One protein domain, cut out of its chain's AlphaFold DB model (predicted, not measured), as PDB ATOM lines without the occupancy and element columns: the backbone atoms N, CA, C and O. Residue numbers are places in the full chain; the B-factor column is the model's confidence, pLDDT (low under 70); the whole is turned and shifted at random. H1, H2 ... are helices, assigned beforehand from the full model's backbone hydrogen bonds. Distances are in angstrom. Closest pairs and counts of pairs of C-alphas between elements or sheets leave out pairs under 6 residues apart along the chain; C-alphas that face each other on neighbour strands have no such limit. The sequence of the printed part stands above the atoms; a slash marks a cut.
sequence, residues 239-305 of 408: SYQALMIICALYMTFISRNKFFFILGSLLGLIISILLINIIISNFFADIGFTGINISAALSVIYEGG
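Overview. This is residues 239 to 305 of the 408 residues of an uncharacterized protein of Aliarcobacter cryaerophilus (UniProt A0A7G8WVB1). Look for a long helical hairpin, H1 side by side with the longer H2, and a short helix, H3, set crosswise beyond the far end of H2 and apart from both. The printed part has 67 residues, three named helices in the order H1, H2, H3 and no named strand: all helix. It is only just loose, close to extended, with a radius of gyration of the C-alphas of 15.9 A, and spans 45 by 24 by 16 A.

Arrangement. Start at H2, residues 258 to 286, which has a kink of 34 degrees near residue 265. It touches H1, residues 239 to 256, closest at the C-alphas of Ile 254 and Phe 261, 4.5 A apart. They form a hairpin, at a shallow tilt of 6 degrees, opposite ways. H3, residues 294 to 303, is apart from both. Every O i to N i+4 pair is within hydrogen-bond range in H3, against 24 of 25 in H2 and 13 of 14 in H1.

Along the chain. Find C-alpha 258 at (31.320, 60.453, 49.182); from there H2 runs 40.2 A to C-alpha 286 at (22.674, 38.429, 16.639). H1 measures 26.5 A and H3 14.1 A.

Size, cuts and confidence. The C-alphas farthest apart, of Phe 259 and Glu 303, are 47.0 A apart. The printed part has no cut; the H1 to H2 link is tight, and H2 to H3 is short. Mean pLDDT of the printed part is 70.1, with 42 residues under 70, among them 279 to 305.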
ATOM      1  N   SER A 239      29.999  40.238  26.302       86.69
ATOM      2  CA  SER A 239      29.725  41.650  26.613       86.69
ATOM      3  C   SER A 239      29.076  41.877  27.987       86.69
ATOM      4  O   SER A 239      29.504  42.756  28.738       86.69
ATOM      5  N   TYR A 240      28.108  41.040  28.375       85.12
ATOM      6  CA  TYR A 240      27.427  41.156  29.668       85.12
ATOM      7  C   TYR A 240      28.355  40.907  30.875       85.12
ATOM      8  O   TYR A 240      28.195  41.550  31.911       85.12
ATOM      9  N   GLN A 241      29.362  40.028  30.757       92.62
ATOM     10  CA  GLN A 241      30.356  39.803  31.819       92.62
ATOM     11  C   GLN A 241      31.247  41.028  32.015       92.62
ATOM     12  O   GLN A 241      31.502  41.434  33.150       92.62
ATOM     13  N   ALA A 242      31.675  41.659  30.918       92.19
ATOM     14  CA  ALA A 242      32.446  42.896  30.985       92.19
ATOM     15  C   ALA A 242      31.641  44.006  31.676       92.19
ATOM     16  O   ALA A 242      32.174  44.699  32.543       92.19
ATOM     17  N   LEU A 243      30.343  44.117  31.370       87.12
ATOM     18  CA  LEU A 243      29.444  45.055  32.041       87.12
ATOM     19  C   LEU A 243      29.369  44.796  33.546       87.12
ATOM     20  O   LEU A 243      29.538  45.730  34.326       87.12
ATOM     21  N   MET A 244      29.167  43.546  33.972       92.06
ATOM     22  CA  MET A 244      29.092  43.212  35.400       92.06
ATOM     23  C   MET A 244      30.371  43.599  36.149       92.06
ATOM     24  O   MET A 244      30.302  44.121  37.262       92.06
ATOM     25  N   ILE A 245      31.536  43.411  35.526       94.75
ATOM     26  CA  ILE A 245      32.824  43.835  36.083       94.75
ATOM     27  C   ILE A 245      32.898  45.362  36.193       94.75
ATOM     28  O   ILE A 245      33.271  45.875  37.247       94.75
ATOM     29  N   ILE A 246      32.511  46.094  35.143       90.56
ATOM     30  CA  ILE A 246      32.484  47.565  35.139       90.56
ATOM     31  C   ILE A 246      31.555  48.090  36.240       90.56
ATOM     32  O   ILE A 246      31.968  48.937  37.033       90.56
ATOM     33  N   CYS A 247      30.342  47.545  36.354       88.75
ATOM     34  CA  CYS A 247      29.393  47.895  37.409       88.75
ATOM     35  C   CYS A 247      29.961  47.603  38.803       88.75
ATOM     36  O   CYS A 247      29.873  48.447  39.693       88.75
ATOM     37  N   ALA A 248      30.602  46.451  39.003       94.62
ATOM     38  CA  ALA A 248      31.209  46.100  40.283       94.62
ATOM     39  C   ALA A 248      32.375  47.030  40.671       94.62
ATOM     40  O   ALA A 248      32.471  47.463  41.825       94.62
ATOM     41  N   LEU A 249      33.245  47.388  39.720       92.00
ATOM     42  CA  LEU A 249      34.323  48.365  39.928       92.00
ATOM     43  C   LEU A 249      33.759  49.727  40.307       92.00
ATOM     44  O   LEU A 249      34.206  50.365  41.259       92.00
ATOM     45  N   TYR A 250      32.751  50.157  39.569       87.88
ATOM     46  CA  TYR A 250      32.080  51.419  39.781       87.88
ATOM     47  C   TYR A 250      31.441  51.504  41.179       87.88
ATOM     48  O   TYR A 250      31.732  52.437  41.933       87.88
ATOM     49  N   MET A 251      30.689  50.475  41.589       89.19
ATOM     50  CA  MET A 251      30.128  50.367  42.944       89.19
ATOM     51  C   MET A 251      31.224  50.368  44.017       89.19
ATOM     52  O   MET A 251      31.074  50.968  45.085       89.19
ATOM     53  N   THR A 252      32.377  49.769  43.713       91.75
ATOM     54  CA  THR A 252      33.541  49.797  44.603       91.75
ATOM     55  C   THR A 252      34.065  51.206  44.816       91.75
ATOM     56  O   THR A 252      34.276  51.598  45.962       91.75
ATOM     57  N   PHE A 253      34.253  51.990  43.755       87.25
ATOM     58  CA  PHE A 253      34.733  53.368  43.881       87.25
ATOM     59  C   PHE A 253      33.738  54.258  44.630       87.25
ATOM     60  O   PHE A 253      34.140  55.001  45.530       87.25
ATOM     61  N   ILE A 254      32.445  54.114  44.332       87.31
ATOM     62  CA  ILE A 254      31.357  54.833  45.006       87.31
ATOM     63  C   ILE A 254      31.340  54.555  46.504       87.31
ATOM     64  O   ILE A 254      31.291  55.481  47.311       87.31
ATOM     65  N   SER A 255      31.437  53.283  46.895       88.06
ATOM     66  CA  SER A 255      31.375  52.884  48.306       88.06
ATOM     67  C   SER A 255      32.515  53.450  49.166       88.06
ATOM     68  O   SER A 255      32.455  53.393  50.395       88.06
ATOM     69  N   ARG A 256      33.574  53.986  48.541       82.56
ATOM     70  CA  ARG A 256      34.785  54.453  49.223       82.56
ATOM     71  C   ARG A 256      34.909  55.960  49.336       82.56
ATOM     72  O   ARG A 256      35.665  56.415  50.192       82.56
ATOM     73  N   ASN A 257      34.216  56.736  48.512       76.69
ATOM     74  CA  ASN A 257      34.360  58.184  48.536       76.69
ATOM     75  C   ASN A 257      33.018  58.877  48.278       76.69
ATOM     76  O   ASN A 257      32.430  58.728  47.212       76.69
ATOM     77  N   LYS A 258      32.576  59.688  49.249       69.94
ATOM     78  CA  LYS A 258      31.320  60.453  49.182       69.94
ATOM     79  C   LYS A 258      31.265  61.406  47.982       69.94
ATOM     80  O   LYS A 258      30.193  61.622  47.439       69.94
ATOM     81  N   PHE A 259      32.402  61.946  47.541       66.12
ATOM     82  CA  PHE A 259      32.449  62.823  46.367       66.12
ATOM     83  C   PHE A 259      32.251  62.038  45.061       66.12
ATOM     84  O   PHE A 259      31.420  62.397  44.228       66.12
ATOM     85  N   PHE A 260      32.942  60.900  44.924       60.84
ATOM     86  CA  PHE A 260      32.725  59.983  43.801       60.84
ATOM     87  C   PHE A 260      31.372  59.268  43.872       60.84
ATOM     88  O   PHE A 260      30.981  58.674  42.882       60.84
ATOM     89  N   PHE A 261      30.629  59.342  44.980       63.22
ATOM     90  CA  PHE A 261      29.256  58.846  45.034       63.22
ATOM     91  C   PHE A 261      28.344  59.644  44.096       63.22
ATOM     92  O   PHE A 261      27.661  59.049  43.272       63.22
ATOM     93  N   ILE A 262      28.378  60.980  44.155       67.81
ATOM     94  CA  ILE A 262      27.505  61.842  43.340       67.81
ATOM     95  C   ILE A 262      27.963  61.836  41.877       67.81
ATOM     96  O   ILE A 262      27.187  61.524  40.976       67.81
ATOM     97  N   LEU A 263      29.247  62.105  41.635       65.31
ATOM     98  CA  LEU A 263      29.815  62.131  40.281       65.31
ATOM     99  C   LEU A 263      29.836  60.746  39.631       65.31
ATOM    100  O   LEU A 263      29.550  60.601  38.444       65.31
ATOM    101  N   GLY A 264      30.124  59.724  40.438       63.28
ATOM    102  CA  GLY A 264      29.952  58.337  40.055       63.28
ATOM    103  C   GLY A 264      28.511  58.113  39.653       63.28
ATOM    104  O   GLY A 264      28.309  57.758  38.499       63.28
ATOM    105  N   SER A 265      27.521  58.351  40.528       67.56
ATOM    106  CA  SER A 265      26.092  58.061  40.269       67.56
ATOM    107  C   SER A 265      25.634  58.501  38.873       67.56
ATOM    108  O   SER A 265      25.055  57.700  38.151       67.56
ATOM    109  N   LEU A 266      26.028  59.700  38.432       70.44
ATOM    110  CA  LEU A 266      25.721  60.227  37.100       70.44
ATOM    111  C   LEU A 266      26.476  59.510  35.971       70.44
ATOM    112  O   LEU A 266      25.863  59.089  34.992       70.44
ATOM    113  N   LEU A 267      27.794  59.322  36.104       64.25
ATOM    114  CA  LEU A 267      28.603  58.627  35.095       64.25
ATOM    115  C   LEU A 267      28.211  57.158  34.933       64.25
ATOM    116  O   LEU A 267      28.179  56.655  33.816       64.25
ATOM    117  N   GLY A 268      27.890  56.466  36.024       65.44
ATOM    118  CA  GLY A 268      27.418  55.085  35.954       65.44
ATOM    119  C   GLY A 268      26.036  54.975  35.340       65.44
ATOM    120  O   GLY A 268      25.802  54.021  34.611       65.44
ATOM    121  N   LEU A 269      25.160  55.960  35.551       69.69
ATOM    122  CA  LEU A 269      23.868  56.022  34.871       69.69
ATOM    123  C   LEU A 269      24.076  56.176  33.355       69.69
ATOM    124  O   LEU A 269      23.544  55.385  32.583       69.69
ATOM    125  N   ILE A 270      24.957  57.087  32.928       70.19
ATOM    126  CA  ILE A 270      25.308  57.279  31.510       70.19
ATOM    127  C   ILE A 270      25.935  56.014  30.909       70.19
ATOM    128  O   ILE A 270      25.505  55.554  29.853       70.19
ATOM    129  N   ILE A 271      26.917  55.416  31.589       69.06
ATOM    130  CA  ILE A 271      27.563  54.174  31.146       69.06
ATOM    131  C   ILE A 271      26.539  53.040  31.084       69.06
ATOM    132  O   ILE A 271      26.530  52.293  30.116       69.06
ATOM    133  N   SER A 272      25.639  52.928  32.063       62.47
ATOM    134  CA  SER A 272      24.591  51.908  32.053       62.47
ATOM    135  C   SER A 272      23.628  52.091  30.882       62.47
ATOM    136  O   SER A 272      23.339  51.110  30.214       62.47
ATOM    137  N   ILE A 273      23.217  53.322  30.552       71.88
ATOM    138  CA  ILE A 273      22.357  53.606  29.391       71.88
ATOM    139  C   ILE A 273      23.071  53.231  28.088       71.88
ATOM    140  O   ILE A 273      22.503  52.533  27.250       71.88
ATOM    141  N   LEU A 274      24.326  53.657  27.923       72.31
ATOM    142  CA  LEU A 274      25.109  53.354  26.723       72.31
ATOM    143  C   LEU A 274      25.332  51.849  26.566       72.31
ATOM    144  O   LEU A 274      25.192  51.310  25.473       72.31
ATOM    145  N   LEU A 275      25.637  51.159  27.661       67.94
ATOM    146  CA  LEU A 275      25.870  49.724  27.639       67.94
ATOM    147  C   LEU A 275      24.582  48.920  27.460       67.94
ATOM    148  O   LEU A 275      24.612  47.912  26.763       67.94
ATOM    149  N   ILE A 276      23.459  49.357  28.037       71.94
ATOM    150  CA  ILE A 276      22.141  48.767  27.784       71.94
ATOM    151  C   ILE A 276      21.826  48.879  26.296       71.94
ATOM    152  O   ILE A 276      21.470  47.875  25.693       71.94
ATOM    153  N   ASN A 277      22.054  50.042  25.683       69.31
ATOM    154  CA  ASN A 277      21.845  50.222  24.248       69.31
ATOM    155  C   ASN A 277      22.740  49.307  23.405       69.31
ATOM    156  O   ASN A 277      22.246  48.730  22.446       69.31
ATOM    157  N   ILE A 278      24.010  49.124  23.780       70.56
ATOM    158  CA  ILE A 278      24.940  48.221  23.076       70.56
ATOM    159  C   ILE A 278      24.542  46.749  23.249       70.56
ATOM    160  O   ILE A 278      24.605  45.967  22.306       70.56
ATOM    161  N   ILE A 279      24.141  46.342  24.455       68.31
ATOM    162  CA  ILE A 279      23.704  44.964  24.714       68.31
ATOM    163  C   ILE A 279      22.416  44.678  23.957       68.31
ATOM    164  O   ILE A 279      22.324  43.644  23.310       68.31
ATOM    165  N   ILE A 280      21.456  45.602  24.006       68.12
ATOM    166  CA  ILE A 280      20.209  45.532  23.250       68.12
ATOM    167  C   ILE A 280      20.531  45.454  21.757       68.12
ATOM    168  O   ILE A 280      20.107  44.506  21.107       68.12
ATOM    169  N   SER A 281      21.340  46.366  21.214       65.38
ATOM    170  CA  SER A 281      21.652  46.378  19.782       65.38
ATOM    171  C   SER A 281      22.358  45.104  19.328       65.38
ATOM    172  O   SER A 281      22.001  44.566  18.288       65.38
ATOM    173  N   ASN A 282      23.314  44.593  20.107       63.62
ATOM    174  CA  ASN A 282      24.048  43.376  19.756       63.62
ATOM    175  C   ASN A 282      23.177  42.126  19.913       63.62
ATOM    176  O   ASN A 282      23.239  41.237  19.077       63.62
ATOM    177  N   PHE A 283      22.326  42.073  20.941       59.94
ATOM    178  CA  PHE A 283      21.366  40.986  21.117       59.94
ATOM    179  C   PHE A 283      20.341  40.957  19.977       59.94
ATOM    180  O   PHE A 283      20.059  39.897  19.438       59.94
ATOM    181  N   PHE A 284      19.818  42.111  19.557       57.50
ATOM    182  CA  PHE A 284      18.884  42.184  18.429       57.50
ATOM    183  C   PHE A 284      19.566  41.923  17.075       57.50
ATOM    184  O   PHE A 284      18.951  41.305  16.206       57.50
ATOM    185  N   ALA A 285      20.831  42.326  16.911       58.84
ATOM    186  CA  ALA A 285      21.619  42.035  15.713       58.84
ATOM    187  C   ALA A 285      21.933  40.537  15.568       58.84
ATOM    188  O   ALA A 285      21.743  39.992  14.483       58.84
ATOM    189  N   ASP A 286      22.335  39.862  16.650       51.41
ATOM    190  CA  ASP A 286      22.674  38.429  16.639       51.41
ATOM    191  C   ASP A 286      21.469  37.537  16.289       51.41
ATOM    192  O   ASP A 286      21.642  36.436  15.771       51.41
ATOM    193  N   ILE A 287      20.244  38.003  16.551       53.22
ATOM    194  CA  ILE A 287      19.018  37.228  16.314       53.22
ATOM    195  C   ILE A 287      18.312  37.678  15.010       53.22
ATOM    196  O   ILE A 287      17.272  37.143  14.639       53.22
ATOM    197  N   GLY A 288      18.861  38.653  14.272       53.16
ATOM    198  CA  GLY A 288      18.300  39.113  12.991       53.16
ATOM    199  C   GLY A 288      16.902  39.743  13.092       53.16
ATOM    200  O   GLY A 288      16.206  39.879  12.085       53.16
ATOM    201  N   PHE A 289      16.467  40.127  14.297       53.16
ATOM    202  CA  PHE A 289      15.132  40.675  14.523       53.16
ATOM    203  C   PHE A 289      15.105  42.175  14.232       53.16
ATOM    204  O   PHE A 289      15.686  42.984  14.952       53.16
ATOM    205  N   THR A 290      14.332  42.564  13.222       53.16
ATOM    206  CA  THR A 290      14.026  43.969  12.903       53.16
ATOM    207  C   THR A 290      12.847  44.529  13.715       53.16
ATOM    208  O   THR A 290      12.340  45.606  13.411       53.16
ATOM    209  N   GLY A 291      12.418  43.837  14.780       55.91
ATOM    210  CA  GLY A 291      11.324  44.269  15.654       55.91
ATOM    211  C   GLY A 291      11.441  43.738  17.086       55.91
ATOM    212  O   GLY A 291      11.903  42.624  17.319       55.91
ATOM    213  N   ILE A 292      10.986  44.540  18.056       57.09
ATOM    214  CA  ILE A 292      10.985  44.221  19.495       57.09
ATOM    215  C   ILE A 292       9.783  43.313  19.807       57.09
ATOM    216  O   ILE A 292       8.851  43.708  20.504       57.09
ATOM    217  N   ASN A 293       9.758  42.095  19.264       65.00
ATOM    218  CA  ASN A 293       8.773  41.101  19.688       65.00
ATOM    219  C   ASN A 293       9.353  40.315  20.864       65.00
ATOM    220  O   ASN A 293      10.086  39.344  20.693       65.00
ATOM    221  N   ILE A 294       9.034  40.767  22.080       60.06
ATOM    222  CA  ILE A 294       9.487  40.151  23.337       60.06
ATOM    223  C   ILE A 294       9.116  38.663  23.377       60.06
ATOM    224  O   ILE A 294       9.904  37.854  23.850       60.06
ATOM    225  N   SER A 295       7.966  38.282  22.818       64.81
ATOM    226  CA  SER A 295       7.537  36.883  22.702       64.81
ATOM    227  C   SER A 295       8.472  36.031  21.840       64.81
ATOM    228  O   SER A 295       8.721  34.883  22.192       64.81
ATOM    229  N   ALA A 296       9.031  36.589  20.764       61.78
ATOM    230  CA  ALA A 296       9.967  35.891  19.885       61.78
ATOM    231  C   ALA A 296      11.386  35.833  20.481       61.78
ATOM    232  O   ALA A 296      12.071  34.821  20.382       61.78
ATOM    233  N   ALA A 297      11.817  36.887  21.180       59.62
ATOM    234  CA  ALA A 297      13.061  36.845  21.952       59.62
ATOM    235  C   ALA A 297      12.980  35.801  23.077       59.62
ATOM    236  O   ALA A 297      13.918  35.037  23.296       59.62
ATOM    237  N   LEU A 298      11.837  35.739  23.764       63.47
ATOM    238  CA  LEU A 298      11.562  34.724  24.767       63.47
ATOM    239  C   LEU A 298      11.514  33.328  24.139       63.47
ATOM    240  O   LEU A 298      12.138  32.434  24.691       63.47
ATOM    241  N   SER A 299      10.866  33.126  22.986       62.66
ATOM    242  CA  SER A 299      10.826  31.804  22.345       62.66
ATOM    243  C   SER A 299      12.222  31.301  21.972       62.66
ATOM    244  O   SER A 299      12.524  30.158  22.266       62.66
ATOM    245  N   VAL A 300      13.118  32.155  21.463       62.03
ATOM    246  CA  VAL A 300      14.521  31.775  21.193       62.03
ATOM    247  C   VAL A 300      15.282  31.442  22.484       62.03
ATOM    248  O   VAL A 300      16.043  30.474  22.529       62.03
ATOM    249  N   ILE A 301      15.061  32.203  23.563       56.91
ATOM    250  CA  ILE A 301      15.632  31.898  24.886       56.91
ATOM    251  C   ILE A 301      15.096  30.555  25.413       56.91
ATOM    252  O   ILE A 301      15.847  29.809  26.043       56.91
ATOM    253  N   TYR A 302      13.826  30.239  25.140       56.97
ATOM    254  CA  TYR A 302      13.138  29.033  25.603       56.97
ATOM    255  C   TYR A 302      13.335  27.800  24.698       56.97
ATOM    256  O   TYR A 302      13.181  26.682  25.179       56.97
ATOM    257  N   GLU A 303      13.723  27.962  23.433       53.22
ATOM    258  CA  GLU A 303      13.971  26.860  22.488       53.22
ATOM    259  C   GLU A 303      15.373  26.244  22.643       53.22
ATOM    260  O   GLU A 303      15.578  25.074  22.330       53.22
ATOM    261  N   GLY A 304      16.346  26.997  23.169       51.94
ATOM    262  CA  GLY A 304      17.756  26.585  23.223       51.94
ATOM    263  C   GLY A 304      18.179  25.692  24.400       51.94
ATOM    264  O   GLY A 304      19.375  25.453  24.564       51.94
ATOM    265  N   GLY A 305      17.268  25.228  25.264       55.84
ATOM    266  CA  GLY A 305      17.631  24.433  26.446       55.84
ATOM    267  C   GLY A 305      16.660  23.293  26.734       55.84
ATOM    268  O   GLY A 305      15.460  23.508  26.842       55.84
TER     269      GLY A 305